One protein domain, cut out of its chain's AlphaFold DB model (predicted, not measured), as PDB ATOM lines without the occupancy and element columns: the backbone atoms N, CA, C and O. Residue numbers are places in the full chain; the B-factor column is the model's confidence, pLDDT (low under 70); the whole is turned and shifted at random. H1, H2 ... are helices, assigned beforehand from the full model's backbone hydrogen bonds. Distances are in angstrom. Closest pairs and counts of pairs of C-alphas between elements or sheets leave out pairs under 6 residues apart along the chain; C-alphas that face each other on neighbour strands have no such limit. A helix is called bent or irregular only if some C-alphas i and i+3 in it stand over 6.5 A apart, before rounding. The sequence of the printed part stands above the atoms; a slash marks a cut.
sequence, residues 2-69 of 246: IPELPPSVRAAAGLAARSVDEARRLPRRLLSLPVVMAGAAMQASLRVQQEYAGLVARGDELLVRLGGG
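What this domain is: This is residues 2 to 69 of the 246 residues of the protein "Lipid droplet-associated protein" of Geodermatophilaceae bacterium (UniProt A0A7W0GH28). Two long helices, H2 and H1, make an open V: they meet near their ends, where H1 finishes and H2 begins, and spread from there with empty space between the arms. The longer arm is H2, a five-residue turn makes the point of the V, and short unnamed ends lie at the tips. The printed part has 68 residues with two named helices, H1 then H2 along the chain, and no named strand; the class is all helix. The whole is extended, with a radius of gyration of the C-alphas of 19.3 A, and flat, spanning 53 by 47 by 15 A.

How they stand to each other: Begin with H2, residues 36 to 67, and look from its first turns to H1, residues 7 to 30. The two are close but not clearly touching, with 2 pairs of C-alphas within 8 A; the closest C-alphas are those of Leu 30 and Ala 38, 7.8 A apart. Their lines stand at a steep tilt of 48 degrees, and they run opposite ways. Their centres are 23.3 A apart. In the backbone, O i to N i+4 pairs are within hydrogen-bond range in 27 of 28 cases in H2 and 18 of 20 in H1.

Where its parts are: Find C-alpha 36 at (8.038, 2.884, 27.420); from there H2 runs 47.5 A to C-alpha 67 at (32.594, -0.944, 67.854). Then find C-alpha 7 at (-5.499, -15.837, 63.178), where H1 begins; it runs 34.7 A to C-alpha 30. H1 is neither bent nor irregular, but only just: C-alphas 24 and 27 are 6.4 A apart.

The domain as a whole: The two C-alphas farthest apart are those of Ser 32 and Gly 69, at 54.4 A. The printed part has no cut, and the link from H1 to H2 is tight. Look in the B-factor column for a mean pLDDT of 80.8 over the printed part; it is under 70 at residue 2, residues 27 to 39 and residues 68 to 69.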
ATOM      1  N   ILE A   2      -0.463 -29.837  63.150       63.25
ATOM      2  CA  ILE A   2      -0.024 -28.518  62.678       63.25
ATOM      3  C   ILE A   2      -0.200 -27.571  63.873       63.25
ATOM      4  O   ILE A   2      -1.264 -27.619  64.489       63.25
ATOM      5  N   PRO A   3       0.810 -26.779  64.264       72.31
ATOM      6  CA  PRO A   3       0.647 -25.820  65.348       72.31
ATOM      7  C   PRO A   3      -0.468 -24.826  64.993       72.31
ATOM      8  O   PRO A   3      -0.452 -24.219  63.920       72.31
ATOM      9  N   GLU A   4      -1.449 -24.683  65.886       82.00
ATOM     10  CA  GLU A   4      -2.537 -23.709  65.766       82.00
ATOM     11  C   GLU A   4      -1.961 -22.299  65.942       82.00
ATOM     12  O   GLU A   4      -1.812 -21.786  67.050       82.00
ATOM     13  N   LEU A   5      -1.557 -21.687  64.828       83.06
ATOM     14  CA  LEU A   5      -1.084 -20.307  64.813       83.06
ATOM     15  C   LEU A   5      -2.267 -19.337  64.977       83.06
ATOM     16  O   LEU A   5      -3.303 -19.546  64.330       83.06
ATOM     17  N   PRO A   6      -2.104 -18.244  65.751       93.12
ATOM     18  CA  PRO A   6      -3.122 -17.211  65.910       93.12
ATOM     19  C   PRO A   6      -3.612 -16.648  64.560       93.12
ATOM     20  O   PRO A   6      -2.816 -16.505  63.625       93.12
ATOM     21  N   PRO A   7      -4.900 -16.274  64.441       81.44
ATOM     22  CA  PRO A   7      -5.499 -15.837  63.178       81.44
ATOM     23  C   PRO A   7      -4.809 -14.606  62.569       81.44
ATOM     24  O   PRO A   7      -4.670 -14.529  61.350       81.44
ATOM     25  N   SER A   8      -4.291 -13.692  63.394       83.81
ATOM     26  CA  SER A   8      -3.505 -12.532  62.952       83.81
ATOM     27  C   SER A   8      -2.178 -12.927  62.297       83.81
ATOM     28  O   SER A   8      -1.814 -12.368  61.267       83.81
ATOM     29  N   VAL A   9      -1.486 -13.936  62.836       92.25
ATOM     30  CA  VAL A   9      -0.235 -14.463  62.264       92.25
ATOM     31  C   VAL A   9      -0.508 -15.132  60.921       92.25
ATOM     32  O   VAL A   9       0.247 -14.947  59.971       92.25
ATOM     33  N   ARG A  10      -1.622 -15.860  60.799       83.44
ATOM     34  CA  ARG A  10      -2.037 -16.485  59.535       83.44
ATOM     35  C   ARG A  10      -2.437 -15.445  58.485       83.44
ATOM     36  O   ARG A  10      -2.077 -15.600  57.322       83.44
ATOM     37  N   ALA A  11      -3.127 -14.378  58.888       85.81
ATOM     38  CA  ALA A  11      -3.467 -13.259  58.012       85.81
ATOM     39  C   ALA A  11      -2.210 -12.516  57.534       85.81
ATOM     40  O   ALA A  11      -2.050 -12.305  56.336       85.81
ATOM     41  N   ALA A  12      -1.276 -12.209  58.442       89.50
ATOM     42  CA  ALA A  12       0.008 -11.599  58.102       89.50
ATOM     43  C   ALA A  12       0.839 -12.496  57.169       89.50
ATOM     44  O   ALA A  12       1.374 -12.017  56.172       89.50
ATOM     45  N   ALA A  13       0.879 -13.807  57.428       87.19
ATOM     46  CA  ALA A  13       1.537 -14.777  56.557       87.19
ATOM     47  C   ALA A  13       0.867 -14.867  55.175       87.19
ATOM     48  O   ALA A  13       1.560 -14.945  54.165       87.19
ATOM     49  N   GLY A  14      -0.466 -14.802  55.107       89.19
ATOM     50  CA  GLY A  14      -1.210 -14.753  53.848       89.19
ATOM     51  C   GLY A  14      -0.953 -13.470  53.054       89.19
ATOM     52  O   GLY A  14      -0.814 -13.518  51.835       89.19
ATOM     53  N   LEU A  15      -0.828 -12.329  53.734       89.81
ATOM     54  CA  LEU A  15      -0.546 -11.034  53.116       89.81
ATOM     55  C   LEU A  15       0.905 -10.963  52.616       89.81
ATOM     56  O   LEU A  15       1.142 -10.527  51.491       89.81
ATOM     57  N   ALA A  16       1.855 -11.496  53.387       85.75
ATOM     58  CA  ALA A  16       3.243 -11.671  52.964       85.75
ATOM     59  C   ALA A  16       3.367 -12.651  51.785       85.75
ATOM     60  O   ALA A  16       4.079 -12.390  50.819       85.75
ATOM     61  N   ALA A  17       2.627 -13.762  51.809       86.06
ATOM     62  CA  ALA A  17       2.570 -14.675  50.673       86.06
ATOM     63  C   ALA A  17       1.980 -13.987  49.428       86.06
ATOM     64  O   ALA A  17       2.479 -14.186  48.322       86.06
ATOM     65  N   ARG A  18       0.968 -13.126  49.601       82.44
ATOM     66  CA  ARG A  18       0.337 -12.368  48.512       82.44
ATOM     67  C   ARG A  18       1.250 -11.291  47.926       82.44
ATOM     68  O   ARG A  18       1.248 -11.115  46.711       82.44
ATOM     69  N   SER A  19       2.042 -10.600  48.746       82.00
ATOM     70  CA  SER A  19       3.011  -9.611  48.258       82.00
ATOM     71  C   SER A  19       4.154 -10.272  47.482       82.00
ATOM     72  O   SER A  19       4.535  -9.783  46.418       82.00
ATOM     73  N   VAL A  20       4.637 -11.430  47.946       84.06
ATOM     74  CA  VAL A  20       5.632 -12.242  47.227       84.06
ATOM     75  C   VAL A  20       5.069 -12.780  45.910       84.06
ATOM     76  O   VAL A  20       5.772 -12.773  44.898       84.06
ATOM     77  N   ASP A  21       3.813 -13.230  45.892       80.81
ATOM     78  CA  ASP A  21       3.190 -13.748  44.670       80.81
ATOM     79  C   ASP A  21       2.953 -12.640  43.631       80.81
ATOM     80  O   ASP A  21       3.251 -12.832  42.452       80.81
ATOM     81  N   GLU A  22       2.523 -11.440  44.039       75.56
ATOM     82  CA  GLU A  22       2.423 -10.289  43.125       75.56
ATOM     83  C   GLU A  22       3.791  -9.839  42.592       75.56
ATOM     84  O   GLU A  22       3.949  -9.604  41.389       75.56
ATOM     85  N   ALA A  23       4.822  -9.826  43.442       81.12
ATOM     86  CA  ALA A  23       6.190  -9.535  43.017       81.12
ATOM     87  C   ALA A  23       6.699 -10.543  41.968       81.12
ATOM     88  O   ALA A  23       7.396 -10.164  41.027       81.12
ATOM     89  N   ARG A  24       6.313 -11.821  42.076       80.56
ATOM     90  CA  ARG A  24       6.660 -12.872  41.101       80.56
ATOM     91  C   ARG A  24       5.790 -12.858  39.841       80.56
ATOM     92  O   ARG A  24       6.209 -13.394  38.811       80.56
ATOM     93  N   ARG A  25       4.602 -12.250  39.879       72.56
ATOM     94  CA  ARG A  25       3.712 -12.086  38.713       72.56
ATOM     95  C   ARG A  25       4.100 -10.896  37.836       72.56
ATOM     96  O   ARG A  25       3.906 -10.962  36.621       72.56
ATOM     97  N   LEU A  26       4.697  -9.857  38.415       70.56
ATOM     98  CA  LEU A  26       5.197  -8.665  37.716       70.56
ATOM     99  C   LEU A  26       6.108  -8.979  36.507       70.56
ATOM    100  O   LEU A  26       5.800  -8.499  35.416       70.56
ATOM    101  N   PRO A  27       7.147  -9.833  36.614       65.69
ATOM    102  CA  PRO A  27       8.030 -10.180  35.495       65.69
ATOM    103  C   PRO A  27       7.304 -10.798  34.300       65.69
ATOM    104  O   PRO A  27       7.592 -10.473  33.151       65.69
ATOM    105  N   ARG A  28       6.309 -11.654  34.563       65.19
ATOM    106  CA  ARG A  28       5.488 -12.264  33.510       65.19
ATOM    107  C   ARG A  28       4.587 -11.241  32.816       65.19
ATOM    108  O   ARG A  28       4.299 -11.412  31.638       65.19
ATOM    109  N   ARG A  29       4.180 -10.173  33.513       61.28
ATOM    110  CA  ARG A  29       3.398  -9.059  32.944       61.28
ATOM    111  C   ARG A  29       4.268  -8.062  32.172       61.28
ATOM    112  O   ARG A  29       3.798  -7.501  31.189       61.28
ATOM    113  N   LEU A  30       5.537  -7.882  32.550       59.09
ATOM    114  CA  LEU A  30       6.478  -6.988  31.856       59.09
ATOM    115  C   LEU A  30       6.738  -7.391  30.394       59.09
ATOM    116  O   LEU A  30       7.038  -6.528  29.575       59.09
ATOM    117  N   LEU A  31       6.564  -8.670  30.048       63.00
ATOM    118  CA  LEU A  31       6.750  -9.187  28.687       63.00
ATOM    119  C   LEU A  31       5.641  -8.777  27.699       63.00
ATOM    120  O   LEU A  31       5.831  -8.918  26.495       63.00
ATOM    121  N   SER A  32       4.505  -8.251  28.176       67.38
ATOM    122  CA  SER A  32       3.391  -7.801  27.327       67.38
ATOM    123  C   SER A  32       3.160  -6.283  27.348       67.38
ATOM    124  O   SER A  32       2.132  -5.820  26.856       67.38
ATOM    125  N   LEU A  33       4.063  -5.493  27.941       65.50
ATOM    126  CA  LEU A  33       3.901  -4.041  28.098       65.50
ATOM    127  C   LEU A  33       4.642  -3.240  27.003       65.50
ATOM    128  O   LEU A  33       5.720  -3.643  26.569       65.50
ATOM    129  N   PRO A  34       4.101  -2.085  26.558       66.81
ATOM    130  CA  PRO A  34       4.762  -1.200  25.596       66.81
ATOM    131  C   PRO A  34       6.156  -0.762  26.076       66.81
ATOM    132  O   PRO A  34       6.359  -0.492  27.259       66.81
ATOM    133  N   VAL A  35       7.096  -0.623  25.132       67.00
ATOM    134  CA  VAL A  35       8.542  -0.344  25.320       67.00
ATOM    135  C   VAL A  35       8.853   0.825  26.275       67.00
ATOM    136  O   VAL A  35       9.899   0.841  26.917       67.00
ATOM    137  N   VAL A  36       7.925   1.766  26.462       64.62
ATOM    138  CA  VAL A  36       8.038   2.884  27.420       64.62
ATOM    139  C   VAL A  36       8.195   2.404  28.872       64.62
ATOM    140  O   VAL A  36       8.861   3.051  29.678       64.62
ATOM    141  N   MET A  37       7.643   1.241  29.215       55.78
ATOM    142  CA  MET A  37       7.655   0.715  30.584       55.78
ATOM    143  C   MET A  37       8.935  -0.062  30.924       55.78
ATOM    144  O   MET A  37       9.243  -0.239  32.101       55.78
ATOM    145  N   ALA A  38       9.739  -0.435  29.923       62.94
ATOM    146  CA  ALA A  38      11.076  -0.986  30.151       62.94
ATOM    147  C   ALA A  38      12.009   0.046  30.816       62.94
ATOM    148  O   ALA A  38      12.801  -0.298  31.693       62.94
ATOM    149  N   GLY A  39      11.864   1.332  30.470       69.44
ATOM    150  CA  GLY A  39      12.637   2.418  31.084       69.44
ATOM    151  C   GLY A  39      12.321   2.620  32.569       69.44
ATOM    152  O   GLY A  39      13.229   2.839  33.370       69.44
ATOM    153  N   ALA A  40      11.053   2.459  32.959       72.69
ATOM    154  CA  ALA A  40      10.632   2.570  34.354       72.69
ATOM    155  C   ALA A  40      11.269   1.484  35.239       72.69
ATOM    156  O   ALA A  40      11.647   1.763  36.375       72.69
ATOM    157  N   ALA A  41      11.454   0.269  34.712       73.81
ATOM    158  CA  ALA A  41      12.140  -0.808  35.425       73.81
ATOM    159  C   ALA A  41      13.632  -0.499  35.649       73.81
ATOM    160  O   ALA A  41      14.145  -0.692  36.750       73.81
ATOM    161  N   MET A  42      14.315   0.047  34.636       80.12
ATOM    162  CA  MET A  42      15.716   0.474  34.748       80.12
ATOM    163  C   MET A  42      15.881   1.589  35.793       80.12
ATOM    164  O   MET A  42      16.772   1.537  36.640       80.12
ATOM    165  N   GLN A  43      14.983   2.578  35.777       77.81
ATOM    166  CA  GLN A  43      14.983   3.673  36.750       77.81
ATOM    167  C   GLN A  43      14.647   3.198  38.168       77.81
ATOM    168  O   GLN A  43      15.228   3.703  39.127       77.81
ATOM    169  N   ALA A  44      13.751   2.219  38.313       83.50
ATOM    170  CA  ALA A  44      13.461   1.596  39.601       83.50
ATOM    171  C   ALA A  44      14.687   0.852  40.156       83.50
ATOM    172  O   ALA A  44      15.017   1.014  41.327       83.50
ATOM    173  N   SER A  45      15.404   0.110  39.308       81.88
ATOM    174  CA  SER A  45      16.627  -0.608  39.692       81.88
ATOM    175  C   SER A  45      17.705   0.332  40.233       81.88
ATOM    176  O   SER A  45      18.246   0.107  41.315       81.88
ATOM    177  N   LEU A  46      17.963   1.442  39.532       91.56
ATOM    178  CA  LEU A  46      18.971   2.405  39.969       91.56
ATOM    179  C   LEU A  46      18.643   2.979  41.354       91.56
ATOM    180  O   LEU A  46      19.538   3.154  42.172       91.56
ATOM    181  N   ARG A  47      17.365   3.232  41.658       87.19
ATOM    182  CA  ARG A  47      16.967   3.722  42.987       87.19
ATOM    183  C   ARG A  47      17.206   2.698  44.087       87.19
ATOM    184  O   ARG A  47      17.712   3.076  45.135       87.19
ATOM    185  N   VAL A  48      16.928   1.421  43.826       93.00
ATOM    186  CA  VAL A  48      17.228   0.336  44.772       93.00
ATOM    187  C   VAL A  48      18.729   0.262  45.054       93.00
ATOM    188  O   VAL A  48      19.126   0.110  46.204       93.00
ATOM    189  N   GLN A  49      19.571   0.428  44.030       91.00
ATOM    190  CA  GLN A  49      21.026   0.452  44.210       91.00
ATOM    191  C   GLN A  49      21.479   1.629  45.086       91.00
ATOM    192  O   GLN A  49      22.316   1.441  45.965       91.00
ATOM    193  N   GLN A  50      20.899   2.818  44.896       93.06
ATOM    194  CA  GLN A  50      21.225   3.994  45.711       93.06
ATOM    195  C   GLN A  50      20.728   3.859  47.157       93.06
ATOM    196  O   GLN A  50      21.434   4.226  48.094       93.06
ATOM    197  N   GLU A  51      19.532   3.302  47.355       91.56
ATOM    198  CA  GLU A  51      18.988   3.028  48.689       91.56
ATOM    199  C   GLU A  51      19.815   1.976  49.429       91.56
ATOM    200  O   GLU A  51      20.114   2.157  50.608       91.56
ATOM    201  N   TYR A  52      20.243   0.918  48.735       93.06
ATOM    202  CA  TYR A  52      21.122  -0.102  49.295       93.06
ATOM    203  C   TYR A  52      22.483   0.480  49.687       93.06
ATOM    204  O   TYR A  52      22.922   0.276  50.816       93.06
ATOM    205  N   ALA A  53      23.119   1.260  48.807       95.00
ATOM    206  CA  ALA A  53      24.384   1.929  49.112       95.00
ATOM    207  C   ALA A  53      24.259   2.859  50.331       95.00
ATOM    208  O   ALA A  53      25.109   2.839  51.219       95.00
ATOM    209  N   GLY A  54      23.163   3.621  50.422       95.56
ATOM    210  CA  GLY A  54      22.879   4.465  51.583       95.56
ATOM    211  C   GLY A  54      22.632   3.674  52.871       95.56
ATOM    212  O   GLY A  54      23.001   4.132  53.953       95.56
ATOM    213  N   LEU A  55      22.025   2.487  52.777       95.25
ATOM    214  CA  LEU A  55      21.819   1.596  53.918       95.25
ATOM    215  C   LEU A  55      23.142   0.991  54.411       95.25
ATOM    216  O   LEU A  55      23.361   0.947  55.617       95.25
ATOM    217  N   VAL A  56      24.017   0.571  53.489       95.62
ATOM    218  CA  VAL A  56      25.354   0.027  53.786       95.62
ATOM    219  C   VAL A  56      26.226   1.080  54.456       95.62
ATOM    220  O   VAL A  56      26.696   0.838  55.559       95.62
ATOM    221  N   ALA A  57      26.336   2.281  53.876       93.75
ATOM    222  CA  ALA A  57      27.131   3.362  54.459       93.75
ATOM    223  C   ALA A  57      26.671   3.710  55.887       93.75
ATOM    224  O   ALA A  57      27.478   3.846  56.802       93.75
ATOM    225  N   ARG A  58      25.352   3.778  56.112       94.38
ATOM    226  CA  ARG A  58      24.792   4.014  57.451       94.38
ATOM    227  C   ARG A  58      25.024   2.833  58.403       94.38
ATOM    228  O   ARG A  58      25.126   3.041  59.610       94.38
ATOM    229  N   GLY A  59      25.062   1.610  57.875       94.75
ATOM    230  CA  GLY A  59      25.427   0.399  58.606       94.75
ATOM    231  C   GLY A  59      26.880   0.436  59.072       94.75
ATOM    232  O   GLY A  59      27.132   0.204  60.251       94.75
ATOM    233  N   ASP A  60      27.799   0.825  58.193       90.88
ATOM    234  CA  ASP A  60      29.221   0.976  58.510       90.88
ATOM    235  C   ASP A  60      29.438   2.076  59.562       90.88
ATOM    236  O   ASP A  60      30.110   1.851  60.567       90.88
ATOM    237  N   GLU A  61      28.769   3.226  59.430       90.69
ATOM    238  CA  GLU A  61      28.792   4.293  60.445       90.69
ATOM    239  C   GLU A  61      28.257   3.827  61.812       90.69
ATOM    240  O   GLU A  61      28.768   4.218  62.866       90.69
ATOM    241  N   LEU A  62      27.203   3.003  61.814       93.44
ATOM    242  CA  LEU A  62      26.636   2.420  63.029       93.44
ATOM    243  C   LEU A  62      27.591   1.417  63.678       93.44
ATOM    244  O   LEU A  62      27.719   1.428  64.904       93.44
ATOM    245  N   LEU A  63      28.249   0.579  62.877       83.44
ATOM    246  CA  LEU A  63      29.211  -0.421  63.335       83.44
ATOM    247  C   LEU A  63      30.461   0.231  63.921       83.44
ATOM    248  O   LEU A  63      30.869  -0.156  65.010       83.44
ATOM    249  N   VAL A  64      31.002   1.271  63.284       86.75
ATOM    250  CA  VAL A  64      32.129   2.047  63.829       86.75
ATOM    251  C   VAL A  64      31.737   2.724  65.146       86.75
ATOM    252  O   VAL A  64      32.496   2.707  66.116       86.75
ATOM    253  N   ARG A  65      30.514   3.266  65.231       86.00
ATOM    254  CA  ARG A  65      30.021   3.926  66.449       86.00
ATOM    255  C   ARG A  65      29.770   2.958  67.610       86.00
ATOM    256  O   ARG A  65      29.947   3.358  68.757       86.00
ATOM    257  N   LEU A  66      29.329   1.727  67.338       86.44
ATOM    258  CA  LEU A  66      29.144   0.695  68.369       86.44
ATOM    259  C   LEU A  66      30.451  -0.025  68.726       86.44
ATOM    260  O   LEU A  66      30.616  -0.425  69.874       86.44
ATOM    261  N   GLY A  67      31.333  -0.212  67.742       76.06
ATOM    262  CA  GLY A  67      32.594  -0.944  67.854       76.06
ATOM    263  C   GLY A  67      33.667  -0.209  68.647       76.06
ATOM    264  O   GLY A  67      34.599  -0.849  69.110       76.06
ATOM    265  N   GLY A  68      33.502   1.099  68.869       66.56
ATOM    266  CA  GLY A  68      34.243   1.815  69.899       66.56
ATOM    267  C   GLY A  68      35.756   1.783  69.710       66.56
ATOM    268  O   GLY A  68      36.441   1.417  70.646       66.56
ATOM    269  N   GLY A  69      36.241   2.218  68.543       67.12
ATOM    270  CA  GLY A  69      37.612   2.698  68.353       67.12
ATOM    271  C   GLY A  69      38.718   1.646  68.430       67.12
ATOM    272  O   GLY A  69      39.041   1.156  69.498       67.12
TER     273      GLY A  69